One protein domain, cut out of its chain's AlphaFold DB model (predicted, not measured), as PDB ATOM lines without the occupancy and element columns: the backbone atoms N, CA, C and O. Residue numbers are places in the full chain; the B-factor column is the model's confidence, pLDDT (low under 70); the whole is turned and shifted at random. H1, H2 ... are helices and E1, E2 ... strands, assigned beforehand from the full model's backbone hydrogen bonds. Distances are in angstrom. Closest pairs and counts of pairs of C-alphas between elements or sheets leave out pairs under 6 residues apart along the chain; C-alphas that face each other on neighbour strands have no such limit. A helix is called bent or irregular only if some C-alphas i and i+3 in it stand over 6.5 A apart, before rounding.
ATOM      1  N   HIS A  18     -22.995   1.333 -77.489       94.81
ATOM      2  CA  HIS A  18     -23.060   2.413 -76.498       94.81
ATOM      3  C   HIS A  18     -22.204   2.138 -75.254       94.81
ATOM      4  O   HIS A  18     -21.985   3.025 -74.424       94.81
ATOM      5  N   GLY A  19     -21.736   0.903 -75.103       95.69
ATOM      6  CA  GLY A  19     -20.790   0.504 -74.077       95.69
ATOM      7  C   GLY A  19     -20.485  -0.980 -74.161       95.69
ATOM      8  O   GLY A  19     -21.208  -1.741 -74.807       95.69
ATOM      9  N   ALA A  20     -19.398  -1.379 -73.519       97.12
ATOM     10  CA  ALA A  20     -19.019  -2.774 -73.429       97.12
ATOM     11  C   ALA A  20     -18.259  -3.079 -72.139       97.12
ATOM     12  O   ALA A  20     -17.751  -2.185 -71.454       97.12
ATOM     13  N   ALA A  21     -18.204  -4.364 -71.808       97.50
ATOM     14  CA  ALA A  21     -17.418  -4.890 -70.707       97.50
ATOM     15  C   ALA A  21     -16.629  -6.123 -71.146       97.50
ATOM     16  O   ALA A  21     -17.114  -6.914 -71.948       97.50
ATOM     17  N   ILE A  22     -15.437  -6.302 -70.583       97.38
ATOM     18  CA  ILE A  22     -14.666  -7.544 -70.682       97.38
ATOM     19  C   ILE A  22     -14.821  -8.283 -69.360       97.38
ATOM     20  O   ILE A  22     -14.475  -7.749 -68.301       97.38
ATOM     21  N   LEU A  23     -15.350  -9.497 -69.440       96.38
ATOM     22  CA  LEU A  23     -15.540 -10.410 -68.326       96.38
ATOM     23  C   LEU A  23     -14.428 -11.460 -68.337       96.38
ATOM     24  O   LEU A  23     -14.227 -12.135 -69.345       96.38
ATOM     25  N   GLU A  24     -13.744 -11.600 -67.207       93.88
ATOM     26  CA  GLU A  24     -12.800 -12.679 -66.920       93.88
ATOM     27  C   GLU A  24     -13.480 -13.750 -66.062       93.88
ATOM     28  O   GLU A  24     -14.323 -13.443 -65.208       93.88
ATOM     29  N   PHE A  25     -13.093 -15.003 -66.284       90.19
ATOM     30  CA  PHE A  25     -13.610 -16.185 -65.598       90.19
ATOM     31  C   PHE A  25     -12.549 -17.287 -65.560       90.19
ATOM     32  O   PHE A  25     -11.684 -17.366 -66.428       90.19
ATOM     33  N   ASN A  26     -12.676 -18.185 -64.582       88.31
ATOM     34  CA  ASN A  26     -11.794 -19.341 -64.398       88.31
ATOM     35  C   ASN A  26     -12.525 -20.661 -64.692       88.31
ATOM     36  O   ASN A  26     -12.381 -21.639 -63.965       88.31
ATOM     37  N   LEU A  27     -13.361 -20.674 -65.732       89.69
ATOM     38  CA  LEU A  27     -14.149 -21.839 -66.139       89.69
ATOM     39  C   LEU A  27     -13.911 -22.162 -67.619       89.69
ATOM     40  O   LEU A  27     -13.655 -21.248 -68.406       89.69
ATOM     41  N   PRO A  28     -14.057 -23.434 -68.033       92.56
ATOM     42  CA  PRO A  28     -14.079 -23.789 -69.447       92.56
ATOM     43  C   PRO A  28     -15.156 -23.002 -70.208       92.56
ATOM     44  O   PRO A  28     -16.282 -22.865 -69.724       92.56
ATOM     45  N   MET A  29     -14.852 -22.542 -71.427       93.81
ATOM     46  CA  MET A  29     -15.761 -21.707 -72.233       93.81
ATOM     47  C   MET A  29     -17.154 -22.329 -72.431       93.81
ATOM     48  O   MET A  29     -18.165 -21.632 -72.432       93.81
ATOM     49  N   ILE A  30     -17.231 -23.654 -72.553       94.38
ATOM     50  CA  ILE A  30     -18.510 -24.365 -72.636       94.38
ATOM     51  C   ILE A  30     -19.395 -24.117 -71.400       94.38
ATOM     52  O   ILE A  30     -20.595 -23.891 -71.541       94.38
ATOM     53  N   GLU A  31     -18.817 -24.102 -70.197       93.75
ATOM     54  CA  GLU A  31     -19.545 -23.821 -68.957       93.75
ATOM     55  C   GLU A  31     -19.903 -22.338 -68.858       93.75
ATOM     56  O   GLU A  31     -21.022 -22.002 -68.481       93.75
ATOM     57  N   VAL A  32     -19.020 -21.450 -69.321       94.69
ATOM     58  CA  VAL A  32     -19.287 -20.005 -69.406       94.69
ATOM     59  C   VAL A  32     -20.506 -19.715 -70.280       94.69
ATOM     60  O   VAL A  32     -21.424 -19.007 -69.859       94.69
ATOM     61  N   GLN A  33     -20.561 -20.306 -71.475       96.06
ATOM     62  CA  GLN A  33     -21.688 -20.157 -72.397       96.06
ATOM     63  C   GLN A  33     -22.983 -20.715 -71.796       96.06
ATOM     64  O   GLN A  33     -24.018 -20.048 -71.844       96.06
ATOM     65  N   LYS A  34     -22.933 -21.892 -71.159       96.19
ATOM     66  CA  LYS A  34     -24.088 -22.455 -70.443       96.19
ATOM     67  C   LYS A  34     -24.560 -21.538 -69.313       96.19
ATOM     68  O   LYS A  34     -25.766 -21.340 -69.173       96.19
ATOM     69  N   SER A  35     -23.659 -20.972 -68.512       96.00
ATOM     70  CA  SER A  35     -24.013 -20.056 -67.421       96.00
ATOM     71  C   SER A  35     -24.664 -18.778 -67.942       96.00
ATOM     72  O   SER A  35     -25.672 -18.353 -67.383       96.00
ATOM     73  N   ILE A  36     -24.167 -18.210 -69.046       97.12
ATOM     74  CA  ILE A  36     -24.786 -17.043 -69.696       97.12
ATOM     75  C   ILE A  36     -26.206 -17.375 -70.163       97.12
ATOM     76  O   ILE A  36     -27.146 -16.662 -69.816       97.12
ATOM     77  N   LEU A  37     -26.392 -18.486 -70.879       97.50
ATOM     78  CA  LEU A  37     -27.708 -18.918 -71.360       97.50
ATOM     79  C   LEU A  37     -28.704 -19.143 -70.214       97.50
ATOM     80  O   LEU A  37     -29.841 -18.670 -70.269       97.50
ATOM     81  N   ASN A  38     -28.267 -19.817 -69.148       96.81
ATOM     82  CA  ASN A  38     -29.091 -20.044 -67.964       96.81
ATOM     83  C   ASN A  38     -29.421 -18.740 -67.231       96.81
ATOM     84  O   ASN A  38     -30.553 -18.580 -66.772       96.81
ATOM     85  N   ALA A  39     -28.479 -17.797 -67.143       95.94
ATOM     86  CA  ALA A  39     -28.718 -16.498 -66.528       95.94
ATOM     87  C   ALA A  39     -29.807 -15.743 -67.295       95.94
ATOM     88  O   ALA A  39     -30.802 -15.334 -66.698       95.94
ATOM     89  N   LEU A  40     -29.678 -15.635 -68.621       96.94
ATOM     90  CA  LEU A  40     -30.672 -14.973 -69.469       96.94
ATOM     91  C   LEU A  40     -32.052 -15.632 -69.348       96.94
ATOM     92  O   LEU A  40     -33.038 -14.938 -69.110       96.94
ATOM     93  N   TYR A  41     -32.127 -16.964 -69.420       96.62
ATOM     94  CA  TYR A  41     -33.384 -17.699 -69.256       96.62
ATOM     95  C   TYR A  41     -34.036 -17.462 -67.888       96.62
ATOM     96  O   TYR A  41     -35.238 -17.220 -67.801       96.62
ATOM     97  N   ARG A  42     -33.261 -17.495 -66.798       93.50
ATOM     98  CA  ARG A  42     -33.796 -17.270 -65.446       93.50
ATOM     99  C   ARG A  42     -34.271 -15.839 -65.231       93.50
ATOM    100  O   ARG A  42     -35.166 -15.636 -64.416       93.50
ATOM    101  N   LEU A  43     -33.674 -14.865 -65.910       92.50
ATOM    102  CA  LEU A  43     -34.115 -13.473 -65.870       92.50
ATOM    103  C   LEU A  43     -35.365 -13.240 -66.729       92.50
ATOM    104  O   LEU A  43     -36.175 -12.377 -66.391       92.50
ATOM    105  N   ASN A  44     -35.524 -14.007 -67.810       92.88
ATOM    106  CA  ASN A  44     -36.583 -13.829 -68.794       92.88
ATOM    107  C   ASN A  44     -37.983 -13.925 -68.157       92.88
ATOM    108  O   ASN A  44     -38.319 -14.903 -67.487       92.88
ATOM    109  N   GLY A  45     -38.801 -12.890 -68.346       87.31
ATOM    110  CA  GLY A  45     -40.176 -12.814 -67.850       87.31
ATOM    111  C   GLY A  45     -40.320 -12.666 -66.331       87.31
ATOM    112  O   GLY A  45     -41.445 -12.675 -65.828       87.31
ATOM    113  N   ARG A  46     -39.223 -12.516 -65.572       85.56
ATOM    114  CA  ARG A  46     -39.273 -12.392 -64.107       85.56
ATOM    115  C   ARG A  46     -39.185 -10.943 -63.648       85.56
ATOM    116  O   ARG A  46     -38.414 -10.148 -64.179       85.56
ATOM    117  N   SER A  47     -39.959 -10.624 -62.611       81.62
ATOM    118  CA  SER A  47     -39.857  -9.352 -61.893       81.62
ATOM    119  C   SER A  47     -38.550  -9.296 -61.105       81.62
ATOM    120  O   SER A  47     -38.257 -10.195 -60.315       81.62
ATOM    121  N   ILE A  48     -37.769  -8.237 -61.308       76.12
ATOM    122  CA  ILE A  48     -36.490  -8.011 -60.624       76.12
ATOM    123  C   ILE A  48     -36.610  -6.744 -59.788       76.12
ATOM    124  O   ILE A  48     -36.001  -5.718 -60.080       76.12
ATOM    125  N   GLY A  49     -37.464  -6.820 -58.766       65.00
ATOM    126  CA  GLY A  49     -37.701  -5.718 -57.843       65.00
ATOM    127  C   GLY A  49     -36.433  -5.351 -57.076       65.00
ATOM    128  O   GLY A  49     -35.848  -4.306 -57.320       65.00
ATOM    129  N   ASP A  50     -35.979  -6.204 -56.162       65.31
ATOM    130  CA  ASP A  50     -35.104  -5.762 -55.064       65.31
ATOM    131  C   ASP A  50     -33.738  -5.209 -55.483       65.31
ATOM    132  O   ASP A  50     -33.314  -4.190 -54.947       65.31
ATOM    133  N   TYR A  51     -33.088  -5.810 -56.481       64.12
ATOM    134  CA  TYR A  51     -31.775  -5.351 -56.940       64.12
ATOM    135  C   TYR A  51     -31.840  -4.015 -57.698       64.12
ATOM    136  O   TYR A  51     -30.974  -3.161 -57.544       64.12
ATOM    137  N   LEU A  52     -32.884  -3.806 -58.506       68.62
ATOM    138  CA  LEU A  52     -32.998  -2.623 -59.364       68.62
ATOM    139  C   LEU A  52     -33.696  -1.446 -58.674       68.62
ATOM    140  O   LEU A  52     -33.630  -0.327 -59.183       68.62
ATOM    141  N   LYS A  53     -34.298  -1.653 -57.493       68.25
ATOM    142  CA  LYS A  53     -34.861  -0.571 -56.664       68.25
ATOM    143  C   LYS A  53     -33.846   0.537 -56.391       68.25
ATOM    144  O   LYS A  53     -34.226   1.704 -56.377       68.25
ATOM    145  N   THR A  54     -32.575   0.186 -56.199       67.94
ATOM    146  CA  THR A  54     -31.487   1.151 -55.964       67.94
ATOM    147  C   THR A  54     -31.132   1.954 -57.215       67.94
ATOM    148  O   THR A  54     -30.682   3.088 -57.096       67.94
ATOM    149  N   LEU A  55     -31.368   1.398 -58.408       69.56
ATOM    150  CA  LEU A  55     -31.032   2.023 -59.688       69.56
ATOM    151  C   LEU A  55     -32.154   2.905 -60.240       69.56
ATOM    152  O   LEU A  55     -31.870   3.933 -60.847       69.56
ATOM    153  N   ILE A  56     -33.420   2.513 -60.056       75.94
ATOM    154  CA  ILE A  56     -34.558   3.189 -60.707       75.94
ATOM    155  C   ILE A  56     -35.705   3.583 -59.761       75.94
ATOM    156  O   ILE A  56     -36.694   4.167 -60.209       75.94
ATOM    157  N   GLY A  57     -35.589   3.291 -58.463       74.38
ATOM    158  CA  GLY A  57     -36.571   3.636 -57.434       74.38
ATOM    159  C   GLY A  57     -37.507   2.488 -57.024       74.38
ATOM    160  O   GLY A  57     -37.729   1.524 -57.754       74.38
ATOM    161  N   SER A  58     -38.088   2.610 -55.826       73.19
ATOM    162  CA  SER A  58     -38.811   1.533 -55.127       73.19
ATOM    163  C   SER A  58     -40.202   1.180 -55.672       73.19
ATOM    164  O   SER A  58     -40.715   0.105 -55.370       73.19
ATOM    165  N   ASN A  59     -40.797   2.048 -56.496       82.88
ATOM    166  CA  ASN A  59     -42.172   1.910 -57.000       82.88
ATOM    167  C   ASN A  59     -42.245   1.479 -58.474       82.88
ATOM    168  O   ASN A  59     -43.280   1.659 -59.122       82.88
ATOM    169  N   ILE A  60     -41.153   0.946 -59.027       86.38
ATOM    170  CA  ILE A  60     -41.104   0.460 -60.406       86.38
ATOM    171  C   ILE A  60     -40.795  -1.034 -60.397       86.38
ATOM    172  O   ILE A  60     -39.773  -1.469 -59.877       86.38
ATOM    173  N   ASN A  61     -41.677  -1.817 -61.007       87.50
ATOM    174  CA  ASN A  61     -41.404  -3.204 -61.342       87.50
ATOM    175  C   ASN A  61     -40.670  -3.274 -62.690       87.50
ATOM    176  O   ASN A  61     -41.105  -2.648 -63.662       87.50
ATOM    177  N   VAL A  62     -39.586  -4.048 -62.737       90.31
ATOM    178  CA  VAL A  62     -38.767  -4.276 -63.932       90.31
ATOM    179  C   VAL A  62     -38.873  -5.728 -64.349       90.31
ATOM    180  O   VAL A  62     -38.686  -6.619 -63.522       90.31
ATOM    181  N   ILE A  63     -39.131  -5.959 -65.630       92.62
ATOM    182  CA  ILE A  63     -39.145  -7.290 -66.233       92.62
ATOM    183  C   ILE A  63     -38.209  -7.264 -67.434       92.62
ATOM    184  O   ILE A  63     -38.301  -6.360 -68.266       92.62
ATOM    185  N   PHE A  64     -37.322  -8.250 -67.522       94.94
ATOM    186  CA  PHE A  64     -36.472  -8.443 -68.692       94.94
ATOM    187  C   PHE A  64     -37.106  -9.465 -69.617       94.94
ATOM    188  O   PHE A  64     -37.569 -10.508 -69.158       94.94
ATOM    189  N   GLU A  65     -37.081  -9.184 -70.911       96.50
ATOM    190  CA  GLU A  65     -37.401 -10.155 -71.945       96.50
ATOM    191  C   GLU A  65     -36.217 -10.309 -72.887       96.50
ATOM    192  O   GLU A  65     -35.718  -9.323 -73.431       96.50
ATOM    193  N   PHE A  66     -35.771 -11.546 -73.075       97.56
ATOM    194  CA  PHE A  66     -34.635 -11.874 -73.923       97.56
ATOM    195  C   PHE A  66     -35.079 -12.725 -75.105       97.56
ATOM    196  O   PHE A  66     -35.789 -13.721 -74.938       97.56
ATOM    197  N   GLY A  67     -34.612 -12.352 -76.291       97.00
ATOM    198  CA  GLY A  67     -34.668 -13.172 -77.491       97.00
ATOM    199  C   GLY A  67     -33.264 -13.459 -78.009       97.00
ATOM    200  O   GLY A  67     -32.426 -12.563 -78.022       97.00
ATOM    201  N   VAL A  68     -32.999 -14.689 -78.437       97.25
ATOM    202  CA  VAL A  68     -31.738 -15.071 -79.087       97.25
ATOM    203  C   VAL A  68     -31.860 -14.930 -80.596       97.25
ATOM    204  O   VAL A  68     -32.905 -15.250 -81.166       97.25
ATOM    205  N   ALA A  69     -30.798 -14.478 -81.248       97.06
ATOM    206  CA  ALA A  69     -30.769 -14.378 -82.694       97.06
ATOM    207  C   ALA A  69     -30.820 -15.753 -83.379       97.06
ATOM    208  O   ALA A  69     -30.232 -16.731 -82.914       97.06
ATOM    209  N   ASP A  70     -31.500 -15.804 -84.516       93.94
ATOM    210  CA  ASP A  70     -31.434 -16.875 -85.506       93.94
ATOM    211  C   ASP A  70     -31.466 -16.227 -86.900       93.94
ATOM    212  O   ASP A  70     -32.512 -16.100 -87.542       93.94
ATOM    213  N   GLY A  71     -30.312 -15.715 -87.336       93.38
ATOM    214  CA  GLY A  71     -30.149 -15.047 -88.628       93.38
ATOM    215  C   GLY A  71     -30.665 -13.611 -88.596       93.38
ATOM    216  O   GLY A  71     -29.975 -12.724 -88.111       93.38
ATOM    217  N   LEU A  72     -31.870 -13.376 -89.122       93.12
ATOM    218  CA  LEU A  72     -32.505 -12.046 -89.165       93.12
ATOM    219  C   LEU A  72     -33.649 -11.885 -88.156       93.12
ATOM    220  O   LEU A  72     -34.316 -10.853 -88.129       93.12
ATOM    221  N   VAL A  73     -33.909 -12.903 -87.337       94.00
ATOM    222  CA  VAL A  73     -34.997 -12.884 -86.353       94.00
ATOM    223  C   VAL A  73     -34.471 -13.173 -84.955       94.00
ATOM    224  O   VAL A  73     -33.399 -13.751 -84.794       94.00
ATOM    225  N   PHE A  74     -35.253 -12.799 -83.943       96.25
ATOM    226  CA  PHE A  74     -34.997 -13.157 -82.552       96.25
ATOM    227  C   PHE A  74     -36.112 -14.064 -82.033       96.25
ATOM    228  O   PHE A  74     -37.292 -13.748 -82.181       96.25
ATOM    229  N   ASN A  75     -35.738 -15.175 -81.403       95.19
ATOM    230  CA  ASN A  75     -36.660 -16.103 -80.753       95.19
ATOM    231  C   ASN A  75     -36.600 -15.896 -79.241       95.19
ATOM    232  O   ASN A  75     -35.509 -15.931 -78.672       95.19
ATOM    233  N   TYR A  76     -37.745 -15.707 -78.582       94.88
ATOM    234  CA  TYR A  76     -37.797 -15.594 -77.121       94.88
ATOM    235  C   TYR A  76     -37.138 -16.801 -76.447       94.88
ATOM    236  O   TYR A  76     -37.351 -17.940 -76.854       94.88
ATOM    237  N   ILE A  77     -36.338 -16.557 -75.408       94.69
ATOM    238  CA  ILE A  77     -35.641 -17.628 -74.688       94.69
ATOM    239  C   ILE A  77     -36.630 -18.332 -73.750       94.69
ATOM    240  O   ILE A  77     -36.776 -17.969 -72.582       94.69
ATOM    241  N   ASP A  78     -37.315 -19.341 -74.269       94.31
ATOM    242  CA  ASP A  78     -38.106 -20.298 -73.498       94.31
ATOM    243  C   ASP A  78     -37.317 -21.598 -73.234       94.31
ATOM    244  O   ASP A  78     -36.114 -21.687 -73.498       94.31
ATOM    245  N   GLY A  79     -37.981 -22.611 -72.672       95.50
ATOM    246  CA  GLY A  79     -37.347 -23.897 -72.378       95.50
ATOM    247  C   GLY A  79     -36.886 -24.666 -73.622       95.50
ATOM    248  O   GLY A  79     -35.873 -25.366 -73.561       95.50
ATOM    249  N   GLU A  80     -37.581 -24.531 -74.755       95.31
ATOM    250  CA  GLU A  80     -37.236 -25.219 -76.005       95.31
ATOM    251  C   GLU A  80     -36.031 -24.563 -76.682       95.31
ATOM    252  O   GLU A  80     -35.085 -25.248 -77.094       95.31
ATOM    253  N   ILE A  81     -36.031 -23.230 -76.746       95.38
ATOM    254  CA  ILE A  81     -34.922 -22.433 -77.264       95.38
ATOM    255  C   ILE A  81     -33.687 -22.614 -76.386       95.38
ATOM    256  O   ILE A  81     -32.605 -22.879 -76.914       95.38
ATOM    257  N   LEU A  82     -33.834 -22.571 -75.058       96.69
ATOM    258  CA  LEU A  82     -32.728 -22.839 -74.139       96.69
ATOM    259  C   LEU A  82     -32.135 -24.231 -74.375       96.69
ATOM    260  O   LEU A  82     -30.920 -24.355 -74.514       96.69
ATOM    261  N   LYS A  83     -32.968 -25.277 -74.439       96.75
ATOM    262  CA  LYS A  83     -32.496 -26.648 -74.679       96.75
ATOM    263  C   LYS A  83     -31.721 -26.741 -75.993       96.75
ATOM    264  O   LYS A  83     -30.629 -27.302 -76.011       96.75
ATOM    265  N   SER A  84     -32.252 -26.140 -77.056       94.44
ATOM    266  CA  SER A  84     -31.608 -26.113 -78.373       94.44
ATOM    267  C   SER A  84     -30.239 -25.426 -78.329       94.44
ATOM    268  O   SER A  84     -29.274 -25.960 -78.870       94.44
ATOM    269  N   LEU A  85     -30.126 -24.287 -77.636       95.25
ATOM    270  CA  LEU A  85     -28.860 -23.570 -77.450       95.25
ATOM    271  C   LEU A  85     -27.856 -24.375 -76.620       95.25
ATOM    272  O   LEU A  85     -26.689 -24.464 -76.984       95.25
ATOM    273  N   LEU A  86     -28.296 -24.995 -75.523       96.50
ATOM    274  CA  LEU A  86     -27.429 -25.822 -74.681       96.50
ATOM    275  C   LEU A  86     -26.913 -27.055 -75.433       96.50
ATOM    276  O   LEU A  86     -25.760 -27.439 -75.255       96.50
ATOM    277  N   ASP A  87     -27.745 -27.676 -76.268       94.62
ATOM    278  CA  ASP A  87     -27.332 -28.809 -77.098       94.62
ATOM    279  C   ASP A  87     -26.384 -28.386 -78.225       94.62
ATOM    280  O   ASP A  87     -25.514 -29.168 -78.607       94.62
ATOM    281  N   GLU A  88     -26.501 -27.156 -78.725       92.88
ATOM    282  CA  GLU A  88     -25.551 -26.586 -79.680       92.88
ATOM    283  C   GLU A  88     -24.190 -26.315 -79.027       92.88
ATOM    284  O   GLU A  88     -23.175 -26.804 -79.519       92.88
ATOM    285  N   VAL A  89     -24.182 -25.656 -77.862       94.12
ATOM    286  CA  VAL A  89     -22.977 -25.362 -77.063       94.12
ATOM    287  C   VAL A  89     -22.201 -26.635 -76.698       94.12
ATOM    288  O   VAL A  89     -20.971 -26.626 -76.659       94.12
ATOM    289  N   LYS A  90     -22.894 -27.759 -76.463       92.62
ATOM    290  CA  LYS A  90     -22.254 -29.069 -76.226       92.62
ATOM    291  C   LYS A  90     -21.548 -29.635 -77.455       92.62
ATOM    292  O   LYS A  90     -20.577 -30.366 -77.298       92.62
ATOM    293  N   LYS A  91     -22.061 -29.362 -78.657       92.06
ATOM    294  CA  LYS A  91     -21.475 -29.850 -79.914       92.06
ATOM    295  C   LYS A  91     -20.316 -28.969 -80.356       92.06
ATOM    296  O   LYS A  91     -19.325 -29.480 -80.867       92.06
ATOM    297  N   ARG A  92     -20.461 -27.655 -80.185       89.75
ATOM    298  CA  ARG A  92     -19.452 -26.649 -80.504       89.75
ATOM    299  C   ARG A  92     -19.651 -25.417 -79.634       89.75
ATOM    300  O   ARG A  92     -20.776 -24.961 -79.452       89.75
ATOM    301  N   THR A  93     -18.562 -24.833 -79.153       87.62
ATOM    302  CA  THR A  93     -18.631 -23.509 -78.534       87.62
ATOM    303  C   THR A  93     -19.016 -22.477 -79.586       87.62
ATOM    304  O   THR A  93     -18.493 -22.482 -80.701       87.62
ATOM    305  N   LEU A  94     -19.931 -21.583 -79.232       92.50
ATOM    306  CA  LEU A  94     -20.324 -20.468 -80.085       92.50
ATOM    307  C   LEU A  94     -19.183 -19.446 -80.154       92.50
ATOM    308  O   LEU A  94     -18.509 -19.216 -79.151       92.50
ATOM    309  N   HIS A  95     -18.986 -18.806 -81.309       92.38
ATOM    310  CA  HIS A  95     -18.069 -17.663 -81.427       92.38
ATOM    311  C   HIS A  95     -18.693 -16.383 -80.868       92.38
ATOM    312  O   HIS A  95     -18.022 -15.576 -80.223       92.38
ATOM    313  N   ASN A  96     -19.998 -16.218 -81.076       95.31
ATOM    314  CA  ASN A  96     -20.773 -15.136 -80.504       95.31
ATOM    315  C   ASN A  96     -22.191 -15.589 -80.141       95.31
ATOM    316  O   ASN A  96     -22.675 -16.612 -80.622       95.31
ATOM    317  N   LEU A  97     -22.837 -14.812 -79.277       97.75
ATOM    318  CA  LEU A  97     -24.249 -14.932 -78.939       97.75
ATOM    319  C   LEU A  97     -24.872 -13.537 -78.987       97.75
ATOM    320  O   LEU A  97     -24.533 -12.675 -78.177       97.75
ATOM    321  N   ASP A  98     -25.794 -13.337 -79.917       98.06
ATOM    322  CA  ASP A  98     -26.512 -12.085 -80.106       98.06
ATOM    323  C   ASP A  98     -27.917 -12.200 -79.521       98.06
ATOM    324  O   ASP A  98     -28.662 -13.149 -79.783       98.06
ATOM    325  N   VAL A  99     -28.270 -11.216 -78.705       98.12
ATOM    326  CA  VAL A  99     -29.477 -11.204 -77.891       98.12
ATOM    327  C   VAL A  99     -30.178  -9.867 -78.058       98.12
ATOM    328  O   VAL A  99     -29.570  -8.806 -77.922       98.12
ATOM    329  N   PHE A 100     -31.480  -9.916 -78.299       97.94
ATOM    330  CA  PHE A 100     -32.351  -8.763 -78.156       97.94
ATOM    331  C   PHE A 100     -32.915  -8.739 -76.740       97.94
ATOM    332  O   PHE A 100     -33.421  -9.747 -76.247       97.94
ATOM    333  N   CYS A 101     -32.807  -7.597 -76.072       97.75
ATOM    334  CA  CYS A 101     -33.241  -7.404 -74.697       97.75
ATOM    335  C   CYS A 101     -34.268  -6.278 -74.636       97.75
ATOM    336  O   CYS A 101     -33.987  -5.143 -75.027       97.75
ATOM    337  N   ILE A 102     -35.449  -6.582 -74.107       97.56
ATOM    338  CA  ILE A 102     -36.481  -5.598 -73.793       97.56
ATOM    339  C   ILE A 102     -36.546  -5.466 -72.277       97.56
ATOM    340  O   ILE A 102     -36.804  -6.439 -71.569       97.56
ATOM    341  N   ILE A 103     -36.364  -4.251 -71.773       95.38
ATOM    342  CA  ILE A 103     -36.562  -3.937 -70.362       95.38
ATOM    343  C   ILE A 103     -37.911  -3.243 -70.213       95.38
ATOM    344  O   ILE A 103     -38.113  -2.101 -70.641       95.38
ATOM    345  N   ARG A 104     -38.860  -3.958 -69.612       94.50
ATOM    346  CA  ARG A 104     -40.220  -3.486 -69.369       94.50
ATOM    347  C   ARG A 104     -40.305  -2.867 -67.984       94.50
ATOM    348  O   ARG A 104     -39.875  -3.462 -67.000       94.50
ATOM    349  N   TYR A 105     -40.920  -1.692 -67.911       92.38
ATOM    350  CA  TYR A 105     -41.072  -0.935 -66.673       92.38
ATOM    351  C   TYR A 105     -42.545  -0.715 -66.365       92.38
ATOM    352  O   TYR A 105     -43.298  -0.230 -67.212       92.38
ATOM    353  N   TYR A 106     -42.942  -1.001 -65.131       90.88
ATOM    354  CA  TYR A 106     -44.299  -0.794 -64.652       90.88
ATOM    355  C   TYR A 106     -44.280   0.025 -63.372       90.88
ATOM    356  O   TYR A 106     -43.707  -0.401 -62.373       90.88
ATOM    357  N   ALA A 107     -44.935   1.182 -63.384       88.56
ATOM    358  CA  ALA A 107     -45.188   1.918 -62.155       88.56
ATOM    359  C   ALA A 107     -46.230   1.155 -61.329       88.56
ATOM    360  O   ALA A 107     -47.347   0.912 -61.801       88.56
ATOM    361  N   LEU A 108     -45.854   0.780 -60.109       83.75
ATOM    362  CA  LEU A 108     -46.759   0.183 -59.138       83.75
ATOM    363  C   LEU A 108     -47.711   1.270 -58.620       83.75
ATOM    364  O   LEU A 108     -47.295   2.397 -58.345       83.75
ATOM    365  N   GLY A 109     -49.003   0.950 -58.541       72.25
ATOM    366  CA  GLY A 109     -50.000   1.859 -57.980       72.25
ATOM    367  C   GLY A 109     -49.738   2.134 -56.498       72.25
ATOM    368  O   GLY A 109     -49.211   1.279 -55.785       72.25
ATOM    369  N   LYS A 110     -50.125   3.319 -56.011       66.31
ATOM    370  CA  LYS A 110     -50.160   3.568 -54.564       66.31
ATOM    371  C   LYS A 110     -51.291   2.715 -53.970       66.31
ATOM    372  O   LYS A 110     -52.412   2.770 -54.465       66.31
ATOM    373  N   ASN A 111     -50.987   1.946 -52.926       55.56
ATOM    374  CA  ASN A 111     -51.935   1.146 -52.137       55.56
ATOM    375  C   ASN A 111     -52.590  -0.044 -52.865       55.56
ATOM    376  O   ASN A 111     -53.810  -0.100 -52.972       55.56
ATOM    377  N   GLY A 112     -51.795  -1.015 -53.330       53.59
ATOM    378  CA  GLY A 112     -52.194  -2.432 -53.471       53.59
ATOM    379  C   GLY A 112     -53.340  -2.815 -54.428       53.59
ATOM    380  O   GLY A 112     -53.539  -4.004 -54.648       53.59
ATOM    381  N   GLY A 113     -54.076  -1.862 -55.010       55.50
ATOM    382  CA  GLY A 113     -55.303  -2.119 -55.778       55.50
ATOM    383  C   GLY A 113     -55.339  -1.540 -57.196       55.50
ATOM    384  O   GLY A 113     -56.246  -1.860 -57.960       55.50
ATOM    385  N   SER A 114     -54.374  -0.708 -57.597       66.31
ATOM    386  CA  SER A 114     -54.319  -0.164 -58.965       66.31
ATOM    387  C   SER A 114     -53.470  -1.055 -59.877       66.31
ATOM    388  O   SER A 114     -52.329  -1.383 -59.543       66.31
ATOM    389  N   ARG A 115     -54.012  -1.420 -61.052       76.81
ATOM    390  CA  ARG A 115     -53.273  -2.171 -62.082       76.81
ATOM    391  C   ARG A 115     -51.945  -1.460 -62.395       76.81
ATOM    392  O   ARG A 115     -51.960  -0.240 -62.582       76.81
ATOM    393  N   PRO A 116     -50.814  -2.187 -62.488       84.31
ATOM    394  CA  PRO A 116     -49.533  -1.582 -62.825       84.31
ATOM    395  C   PRO A 116     -49.607  -0.846 -64.166       84.31
ATOM    396  O   PRO A 116     -50.096  -1.389 -65.159       84.31
ATOM    397  N   ARG A 117     -49.106   0.389 -64.209       89.62
ATOM    398  CA  ARG A 117     -49.105   1.204 -65.430       89.62
ATOM    399  C   ARG A 117     -47.797   1.000 -66.179       89.62
ATOM    400  O   ARG A 117     -46.733   1.312 -65.645       89.62
ATOM    401  N   ALA A 118     -47.885   0.525 -67.419       92.00
ATOM    402  CA  ALA A 118     -46.725   0.420 -68.296       92.00
ATOM    403  C   ALA A 118     -46.099   1.807 -68.524       92.00
ATOM    404  O   ALA A 118     -46.791   2.788 -68.803       92.00
ATOM    405  N   LEU A 119     -44.781   1.883 -68.384       92.50
ATOM    406  CA  LEU A 119     -43.972   3.041 -68.753       92.50
ATOM    407  C   LEU A 119     -43.292   2.772 -70.101       92.50
ATOM    408  O   LEU A 119     -43.364   1.671 -70.639       92.50
ATOM    409  N   ARG A 120     -42.597   3.771 -70.652       94.44
ATOM    410  CA  ARG A 120     -41.772   3.576 -71.853       94.44
ATOM    411  C   ARG A 120     -40.664   2.554 -71.573       94.44
ATOM    412  O   ARG A 120     -39.897   2.755 -70.633       94.44
ATOM    413  N   PHE A 121     -40.634   1.490 -72.375       95.94
ATOM    414  CA  PHE A 121     -39.659   0.397 -72.311       95.94
ATOM    415  C   PHE A 121     -38.349   0.768 -73.001       95.94
ATOM    416  O   PHE A 121     -38.332   1.655 -73.863       95.94
ATOM    417  N   ASP A 122     -37.291   0.056 -72.627       96.81
ATOM    418  CA  ASP A 122     -35.985   0.128 -73.269       96.81
ATOM    419  C   ASP A 122     -35.705  -1.133 -74.090       96.81
ATOM    420  O   ASP A 122     -36.113  -2.229 -73.713       96.81
ATOM    421  N   TYR A 123     -35.026  -0.959 -75.217       98.00
ATOM    422  CA  TYR A 123     -34.723  -1.997 -76.196       98.00
ATOM    423  C   TYR A 123     -33.226  -1.970 -76.480       98.00
ATOM    424  O   TYR A 123     -32.671  -0.906 -76.768       98.00
ATOM    425  N   TYR A 124     -32.577  -3.126 -76.398       98.00
ATOM    426  CA  TYR A 124     -31.138  -3.260 -76.580       98.00
ATOM    427  C   TYR A 124     -30.801  -4.444 -77.477       98.00
ATOM    428  O   TYR A 124     -31.411  -5.507 -77.374       98.00
ATOM    429  N   PHE A 125     -29.753  -4.276 -78.273       98.06
ATOM    430  CA  PHE A 125     -28.986  -5.375 -78.840       98.06
ATOM    431  C   PHE A 125     -27.772  -5.629 -77.949       98.06
ATOM    432  O   PHE A 125     -27.056  -4.697 -77.573       98.06
ATOM    433  N   ILE A 126     -27.553  -6.887 -77.589       98.44
ATOM    434  CA  ILE A 126     -26.452  -7.325 -76.735       98.44
ATOM    435  C   ILE A 126     -25.709  -8.432 -77.468       98.44
ATOM    436  O   ILE A 126     -26.323  -9.411 -77.882       98.44
ATOM    437  N   ARG A 127     -24.395  -8.291 -77.614       98.31
ATOM    438  CA  ARG A 127     -23.532  -9.297 -78.231       98.31
ATOM    439  C   ARG A 127     -22.504  -9.770 -77.225       98.31
ATOM    440  O   ARG A 127     -21.756  -8.967 -76.676       98.31
ATOM    441  N   PHE A 128     -22.469 -11.074 -77.007       98.25
ATOM    442  CA  PHE A 128     -21.402 -11.747 -76.282       98.25
ATOM    443  C   PHE A 128     -20.413 -12.279 -77.314       98.25
ATOM    444  O   PHE A 128     -20.784 -13.105 -78.143       98.25
ATOM    445  N   LEU A 129     -19.174 -11.802 -77.284       97.38
ATOM    446  CA  LEU A 129     -18.067 -12.337 -78.071       97.38
ATOM    447  C   LEU A 129     -17.243 -13.256 -77.175       97.38
ATOM    448  O   LEU A 129     -16.688 -12.809 -76.170       97.38
ATOM    449  N   PHE A 130     -17.168 -14.530 -77.546       96.12
ATOM    450  CA  PHE A 130     -16.443 -15.544 -76.790       96.12
ATOM    451  C   PHE A 130     -14.998 -15.623 -77.289       96.12
ATOM    452  O   PHE A 130     -14.752 -15.932 -78.455       96.12
ATOM    453  N   ARG A 131     -14.042 -15.337 -76.404       90.94
ATOM    454  CA  ARG A 131     -12.593 -15.461 -76.628       90.94
ATOM    455  C   ARG A 131     -12.024 -16.448 -75.611       90.94
ATOM    456  O   ARG A 131     -12.637 -16.647 -74.572       90.94
ATOM    457  N   ASP A 132     -10.858 -17.028 -75.872       82.44
ATOM    458  CA  ASP A 132     -10.318 -18.175 -75.116       82.44
ATOM    459  C   ASP A 132     -10.488 -18.096 -73.585       82.44
ATOM    460  O   ASP A 132     -10.951 -19.058 -72.973       82.44
ATOM    461  N   SER A 133     -10.190 -16.945 -72.972       86.38
ATOM    462  CA  SER A 133     -10.307 -16.725 -71.519       86.38
ATOM    463  C   SER A 133     -11.184 -15.533 -71.124       86.38
ATOM    464  O   SER A 133     -11.179 -15.120 -69.965       86.38
ATOM    465  N   GLU A 134     -11.887 -14.924 -72.080       94.56
ATOM    466  CA  GLU A 134     -12.624 -13.679 -71.858       94.56
ATOM    467  C   GLU A 134     -13.928 -13.641 -72.655       94.56
ATOM    468  O   GLU A 134     -14.048 -14.206 -73.742       94.56
ATOM    469  N   VAL A 135     -14.912 -12.918 -72.126       97.31
ATOM    470  CA  VAL A 135     -16.145 -12.588 -72.839       97.31
ATOM    471  C   VAL A 135     -16.244 -11.083 -72.936       97.31
ATOM    472  O   VAL A 135     -16.319 -10.391 -71.921       97.31
ATOM    473  N   GLU A 136     -16.279 -10.572 -74.159       97.62
ATOM    474  CA  GLU A 136     -16.624  -9.177 -74.398       97.62
ATOM    475  C   GLU A 136     -18.141  -9.070 -74.575       97.62
ATOM    476  O   GLU A 136     -18.725  -9.725 -75.437       97.62
ATOM    477  N   VAL A 137     -18.787  -8.258 -73.743       98.12
ATOM    478  CA  VAL A 137     -20.223  -7.971 -73.810       98.12
ATOM    479  C   VAL A 137     -20.400  -6.581 -74.389       98.12
ATOM    480  O   VAL A 137     -20.069  -5.601 -73.727       98.12
ATOM    481  N   GLN A 138     -20.931  -6.488 -75.603       97.94
ATOM    482  CA  GLN A 138     -21.227  -5.234 -76.292       97.94
ATOM    483  C   GLN A 138     -22.717  -4.923 -76.184       97.94
ATOM    484  O   GLN A 138     -23.551  -5.802 -76.394       97.94
ATOM    485  N   VAL A 139     -23.062  -3.678 -75.861       98.00
ATOM    486  CA  VAL A 139     -24.451  -3.237 -75.677       98.00
ATOM    487  C   VAL A 139     -24.738  -2.040 -76.566       98.00
ATOM    488  O   VAL A 139     -24.122  -0.981 -76.435       98.00
ATOM    489  N   PHE A 140     -25.744  -2.172 -77.420       97.50
ATOM    490  CA  PHE A 140     -26.318  -1.079 -78.185       97.50
ATOM    491  C   PHE A 140     -27.756  -0.824 -77.722       97.50
ATOM    492  O   PHE A 140     -28.598  -1.715 -77.771       97.50
ATOM    493  N   HIS A 141     -28.036   0.388 -77.244       96.69
ATOM    494  CA  HIS A 141     -29.393   0.847 -76.957       96.69
ATOM    495  C   HIS A 141     -30.067   1.281 -78.258       96.69
ATOM    496  O   HIS A 141     -29.637   2.241 -78.887       96.69
ATOM    497  N   GLU A 142     -31.107   0.556 -78.656       95.94
ATOM    498  CA  GLU A 142     -31.884   0.837 -79.866       95.94
ATOM    499  C   GLU A 142     -32.916   1.937 -79.604       95.94
ATOM    500  O   GLU A 142     -33.047   2.899 -80.357       95.94
ATOM    501  N   ARG A 143     -33.689   1.800 -78.519       95.69
ATOM    502  CA  ARG A 143     -34.812   2.700 -78.239       95.69
ATOM    503  C   ARG A 143     -35.144   2.756 -76.760       95.69
ATOM    504  O   ARG A 143     -35.119   1.743 -76.075       95.69
ATOM    505  N   GLY A 144     -35.617   3.918 -76.316       94.94
ATOM    506  CA  GLY A 144     -36.302   4.100 -75.037       94.94
ATOM    507  C   GLY A 144     -35.753   5.295 -74.264       94.94
ATOM    508  O   GLY A 144     -35.269   6.236 -74.884       94.94
ATOM    509  N   LEU A 145     -35.909   5.304 -72.940       92.88
ATOM    510  CA  LEU A 145     -35.415   6.383 -72.068       92.88
ATOM    511  C   LEU A 145     -34.089   6.049 -71.382       92.88
ATOM    512  O   LEU A 145     -33.560   6.895 -70.672       92.88
ATOM    513  N   GLN A 146     -33.593   4.828 -71.560       92.75
ATOM    514  CA  GLN A 146     -32.407   4.292 -70.914       92.75
ATOM    515  C   GLN A 146     -32.477   4.454 -69.388       92.75
ATOM    516  O   GLN A 146     -31.572   5.000 -68.757       92.75
ATOM    517  N   ARG A 147     -33.581   4.000 -68.769       91.19
ATOM    518  CA  ARG A 147     -33.792   4.153 -67.312       91.19
ATOM    519  C   ARG A 147     -32.722   3.427 -66.505       91.19
ATOM    520  O   ARG A 147     -32.415   3.837 -65.394       91.19
ATOM    521  N   ILE A 148     -32.181   2.352 -67.069       90.56
ATOM    522  CA  ILE A 148     -30.972   1.694 -66.587       90.56
ATOM    523  C   ILE A 148     -29.839   2.120 -67.523       90.56
ATOM    524  O   ILE A 148     -29.918   1.913 -68.736       90.56
ATOM    525  N   SER A 149     -28.788   2.725 -66.965       92.12
ATOM    526  CA  SER A 149     -27.608   3.108 -67.745       92.12
ATOM    527  C   SER A 149     -26.954   1.874 -68.383       92.12
ATOM    528  O   SER A 149     -27.085   0.761 -67.875       92.12
ATOM    529  N   VAL A 150     -26.219   2.049 -69.488       94.44
ATOM    530  CA  VAL A 150     -25.537   0.915 -70.148       94.44
ATOM    531  C   VAL A 150     -24.524   0.266 -69.200       94.44
ATOM    532  O   VAL A 150     -24.453  -0.955 -69.122       94.44
ATOM    533  N   GLU A 151     -23.806   1.067 -68.410       94.19
ATOM    534  CA  GLU A 151     -22.934   0.566 -67.344       94.19
ATOM    535  C   GLU A 151     -23.705  -0.245 -66.294       94.19
ATOM    536  O   GLU A 151     -23.269  -1.333 -65.922       94.19
ATOM    537  N   GLY A 152     -24.853   0.260 -65.830       92.31
ATOM    538  CA  GLY A 152     -25.698  -0.440 -64.864       92.31
ATOM    539  C   GLY A 152     -26.206  -1.774 -65.408       92.31
ATOM    540  O   GLY A 152     -26.173  -2.775 -64.698       92.31
ATOM    541  N   LEU A 153     -26.599  -1.813 -66.686       94.38
ATOM    542  CA  LEU A 153     -27.013  -3.038 -67.367       94.38
ATOM    543  C   LEU A 153     -25.858  -4.042 -67.480       94.38
ATOM    544  O   LEU A 153     -26.046  -5.213 -67.163       94.38
ATOM    545  N   LEU A 154     -24.662  -3.598 -67.879       95.69
ATOM    546  CA  LEU A 154     -23.474  -4.454 -67.976       95.69
ATOM    547  C   LEU A 154     -23.091  -5.056 -66.619       95.69
ATOM    548  O   LEU A 154     -22.870  -6.263 -66.530       95.69
ATOM    549  N   LYS A 155     -23.062  -4.240 -65.556       94.00
ATOM    550  CA  LYS A 155     -22.785  -4.710 -64.188       94.00
ATOM    551  C   LYS A 155     -23.836  -5.707 -63.713       94.00
ATOM    552  O   LYS A 155     -23.484  -6.760 -63.193       94.00
ATOM    553  N   PHE A 156     -25.111  -5.405 -63.956       92.62
ATOM    554  CA  PHE A 156     -26.212  -6.293 -63.608       92.62
ATOM    555  C   PHE A 156     -26.107  -7.647 -64.321       92.62
ATOM    556  O   PHE A 156     -26.212  -8.690 -63.681       92.62
ATOM    557  N   LEU A 157     -25.861  -7.652 -65.634       94.75
ATOM    558  CA  LEU A 157     -25.686  -8.890 -66.393       94.75
ATOM    559  C   LEU A 157     -24.482  -9.687 -65.886       94.75
ATOM    560  O   LEU A 157     -24.618 -10.885 -65.653       94.75
ATOM    561  N   ALA A 158     -23.338  -9.036 -65.660       94.94
ATOM    562  CA  ALA A 158     -22.139  -9.683 -65.134       94.94
ATOM    563  C   ALA A 158     -22.391 -10.354 -63.775       94.94
ATOM    564  O   ALA A 158     -22.001 -11.505 -63.583       94.94
ATOM    565  N   GLU A 159     -23.098  -9.684 -62.861       92.44
ATOM    566  CA  GLU A 159     -23.480 -10.265 -61.572       92.44
ATOM    567  C   GLU A 159     -24.383 -11.488 -61.749       92.44
ATOM    568  O   GLU A 159     -24.130 -12.540 -61.163       92.44
ATOM    569  N   ARG A 160     -25.422 -11.389 -62.585       92.81
ATOM    570  CA  ARG A 160     -26.352 -12.503 -62.815       92.81
ATOM    571  C   ARG A 160     -25.675 -13.707 -63.460       92.81
ATOM    572  O   ARG A 160     -25.980 -14.835 -63.084       92.81
ATOM    573  N   ILE A 161     -24.748 -13.471 -64.384       94.69
ATOM    574  CA  ILE A 161     -23.915 -14.516 -64.985       94.69
ATOM    575  C   ILE A 161     -23.002 -15.136 -63.920       94.69
ATOM    576  O   ILE A 161     -22.938 -16.359 -63.818       94.69
ATOM    577  N   GLY A 162     -22.359 -14.316 -63.083       93.31
ATOM    578  CA  GLY A 162     -21.517 -14.779 -61.979       93.31
ATOM    579  C   GLY A 162     -22.264 -15.668 -60.986       93.31
ATOM    580  O   GLY A 162     -21.760 -16.722 -60.611       93.31
ATOM    581  N   LEU A 163     -23.506 -15.317 -60.639       91.75
ATOM    582  CA  LEU A 163     -24.363 -16.150 -59.789       91.75
ATOM    583  C   LEU A 163     -24.683 -17.517 -60.415       91.75
ATOM    584  O   LEU A 163     -24.836 -18.492 -59.684       91.75
ATOM    585  N   GLU A 164     -24.801 -17.615 -61.742       92.88
ATOM    586  CA  GLU A 164     -24.964 -18.915 -62.408       92.88
ATOM    587  C   GLU A 164     -23.651 -19.699 -62.502       92.88
ATOM    588  O   GLU A 164     -23.685 -20.923 -62.434       92.88
ATOM    589  N   MET A 165     -22.503 -19.031 -62.625       90.62
ATOM    590  CA  MET A 165     -21.189 -19.690 -62.615       90.62
ATOM    591  C   MET A 165     -20.846 -20.274 -61.241       90.62
ATOM    592  O   MET A 165     -20.374 -21.407 -61.161       90.62
ATOM    593  N   ALA A 166     -21.160 -19.557 -60.160       88.12
ATOM    594  CA  ALA A 166     -20.911 -20.007 -58.789       88.12
ATOM    595  C   ALA A 166     -21.715 -21.266 -58.404       88.12
ATOM    596  O   ALA A 166     -21.329 -22.021 -57.516       88.12
ATOM    597  N   LYS A 167     -22.830 -21.554 -59.091       83.00
ATOM    598  CA  LYS A 167     -23.587 -22.804 -58.883       83.00
ATOM    599  C   LYS A 167     -22.824 -24.047 -59.349       83.00
ATOM    600  O   LYS A 167     -23.175 -25.147 -58.933       83.00
ATOM    601  N   GLY A 168     -21.824 -23.877 -60.215       64.25
ATOM    602  CA  GLY A 168     -20.952 -24.944 -60.704       64.25
ATOM    603  C   GLY A 168     -19.657 -25.137 -59.903       64.25
ATOM    604  O   GLY A 168     -18.873 -26.001 -60.283       64.25
ATOM    605  N   GLY A 169     -19.408 -24.357 -58.837       66.25
ATOM    606  CA  GLY A 169     -18.169 -24.387 -58.037       66.25
ATOM    607  C   GLY A 169     -17.585 -22.987 -57.788       66.25
ATOM    608  O   GLY A 169     -18.336 -22.022 -57.686       66.25
ATOM    609  N   ASP A 170     -16.251 -22.850 -57.763       60.56
ATOM    610  CA  ASP A 170     -15.498 -21.589 -57.539       60.56
ATOM    611  C   ASP A 170     -15.606 -20.557 -58.692       60.56
ATOM    612  O   ASP A 170     -14.744 -19.694 -58.884       60.56
ATOM    613  N   GLY A 171     -16.657 -20.642 -59.509       63.34
ATOM    614  CA  GLY A 171     -16.882 -19.759 -60.645       63.34
ATOM    615  C   GLY A 171     -17.138 -18.321 -60.200       63.34
ATOM    616  O   GLY A 171     -18.231 -17.995 -59.747       63.34
ATOM    617  N   ALA A 172     -16.149 -17.447 -60.385       77.06
ATOM    618  CA  ALA A 172     -16.280 -16.007 -60.196       77.06
ATOM    619  C   ALA A 172     -16.178 -15.279 -61.541       77.06
ATOM    620  O   ALA A 172     -15.283 -15.552 -62.341       77.06
ATOM    621  N   VAL A 173     -17.082 -14.323 -61.769       87.69
ATOM    622  CA  VAL A 173     -16.978 -13.361 -62.875       87.69
ATOM    623  C   VAL A 173     -16.343 -12.093 -62.346       87.69
ATOM    624  O   VAL A 173     -16.829 -11.505 -61.378       87.69
ATOM    625  N   LYS A 174     -15.298 -11.626 -63.023       90.94
ATOM    626  CA  LYS A 174     -14.702 -10.317 -62.769       90.94
ATOM    627  C   LYS A 174     -14.852  -9.439 -64.000       90.94
ATOM    628  O   LYS A 174     -14.494  -9.832 -65.105       90.94
ATOM    629  N   ILE A 175     -15.334  -8.216 -63.808       92.81
ATOM    630  CA  ILE A 175     -15.276  -7.197 -64.856       92.81
ATOM    631  C   ILE A 175     -13.835  -6.680 -64.907       92.81
ATOM    632  O   ILE A 175     -13.413  -5.923 -64.034       92.81
ATOM    633  N   LYS A 176     -13.073  -7.100 -65.919       94.12
ATOM    634  CA  LYS A 176     -11.698  -6.639 -66.161       94.12
ATOM    635  C   LYS A 176     -11.680  -5.191 -66.624       94.12
ATOM    636  O   LYS A 176     -10.846  -4.394 -66.202       94.12
TER     637      LYS A 176
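Overview. This is residues 18 to 176 of the 184 residues of an uncharacterized protein of Candidatus Bathyarchaeota archaeon (UniProt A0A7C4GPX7). The model is one strongly twisted seven-stranded sheet with helices H1 and H4 packed on one face, making two layers; H3 runs beside H1, and the short H2 sits at the beginning of E2. The longest axis follows the long strands E2, E4, E5 and E6, and at one end the link between E4 and E5 reaches well out from the body. The printed part has 159 residues with four named helices and seven named strands, in the order E1 H1 H2 E2 E3 H3 E4 E5 E6 H4 E7. The sheet runs E3, E2, E4, E5, E6, E1, E7, all antiparallel, and the class is mixed, helices and strands. The whole is compact, with a radius of gyration of the C-alphas of 15.9 A, and elongated in outline, with spans of 50 by 32 by 28 A.

Along the chain. Find C-alpha 18 at (-23.060, 2.413, -76.498); from there strand E1 runs to residue 24 over 20.6 A. Helix H1 is residues 29 to 43, 21.1 A long, and helix H2 is residues 49 to 56, irregular, but only just: C-alphas 51 and 54 are 6.6 A apart. Strand E2, residues 60 to 70, covers 32.0 A, and the short strand E3 is residues 73 to 76. Helix H3, residues 79 to 91, is 18.6 A long. Look for C-alpha 96 at (-20.773, -15.136, -80.504), where E4 begins; it ends at residue 107 after 35.0 A. Strands E5, residues 122 to 131, and E6, residues 134 to 143, are each 28.3 A long. Helix H4 is residues 150 to 166, 24.3 A long, and E7, residues 174 to 176, ends at C-alpha 176 at (-11.698, -6.639, -66.161).

Arrangement. Begin with the sheet, whose edge strands are E3 and E7. E4, E5 and E6 form a meander, each strand the antiparallel neighbour of the one before; look at N 99 and O 126, 2.8 A apart, and at N 127 and O 138, 2.9 A apart. On the other side of E4 from E5 is E2, with N 65 and O 102 at 2.8 A. E2 and E3 form a hairpin, with N 68 and O 75 at 2.8 A. E6 and E1 are antiparallel neighbours, with N 137 and O 21 within hydrogen-bond range at 2.8 A, and E1 and E7 are antiparallel neighbours too, with N 24 and O 174 within hydrogen-bond range at 2.8 A. E3, H3, E4 and E6, H4, E7 are split strand-helix-strand units, each with a helix between its two strands along the chain and another strand between them in the sheet, E2 in the first and E1 in the second; both crossovers are right-handed. H1 is on the sheet at a height of 8.5 A, over E4 and E5, and runs along the strands. H4 is on it at a height of 7.6 A, over E6 and E1, also along the strands. H4 touches H1 with residues 160 to 165 alone, closest at the C-alphas of Ser 35 and Glu 164, 5.2 A, at a steep tilt of 67 degrees. H1 touches H3, closest at the C-alphas of Lys 34 and Leu 86, 6.4 A, at a shallow tilt of 6 degrees, opposite ways. H2 and H3 only graze the sheet, and they are apart from each other. In H1, H3 and H4 every O i to N i+4 pair is within hydrogen-bond range; in H2, 2 of 4 are.

Size, cuts and confidence. The two C-alphas farthest apart are those of Lys 91 and Asn 111, 51.6 A. The printed part has no cut. The one long link joins E4 to E5, residues 108 to 121, where residues 117 to 118 pair with 106 to 107 of E4. Mean pLDDT of the printed part is 89.9; residues 49 to 55, 110 to 114 and 168 to 171 are under 70.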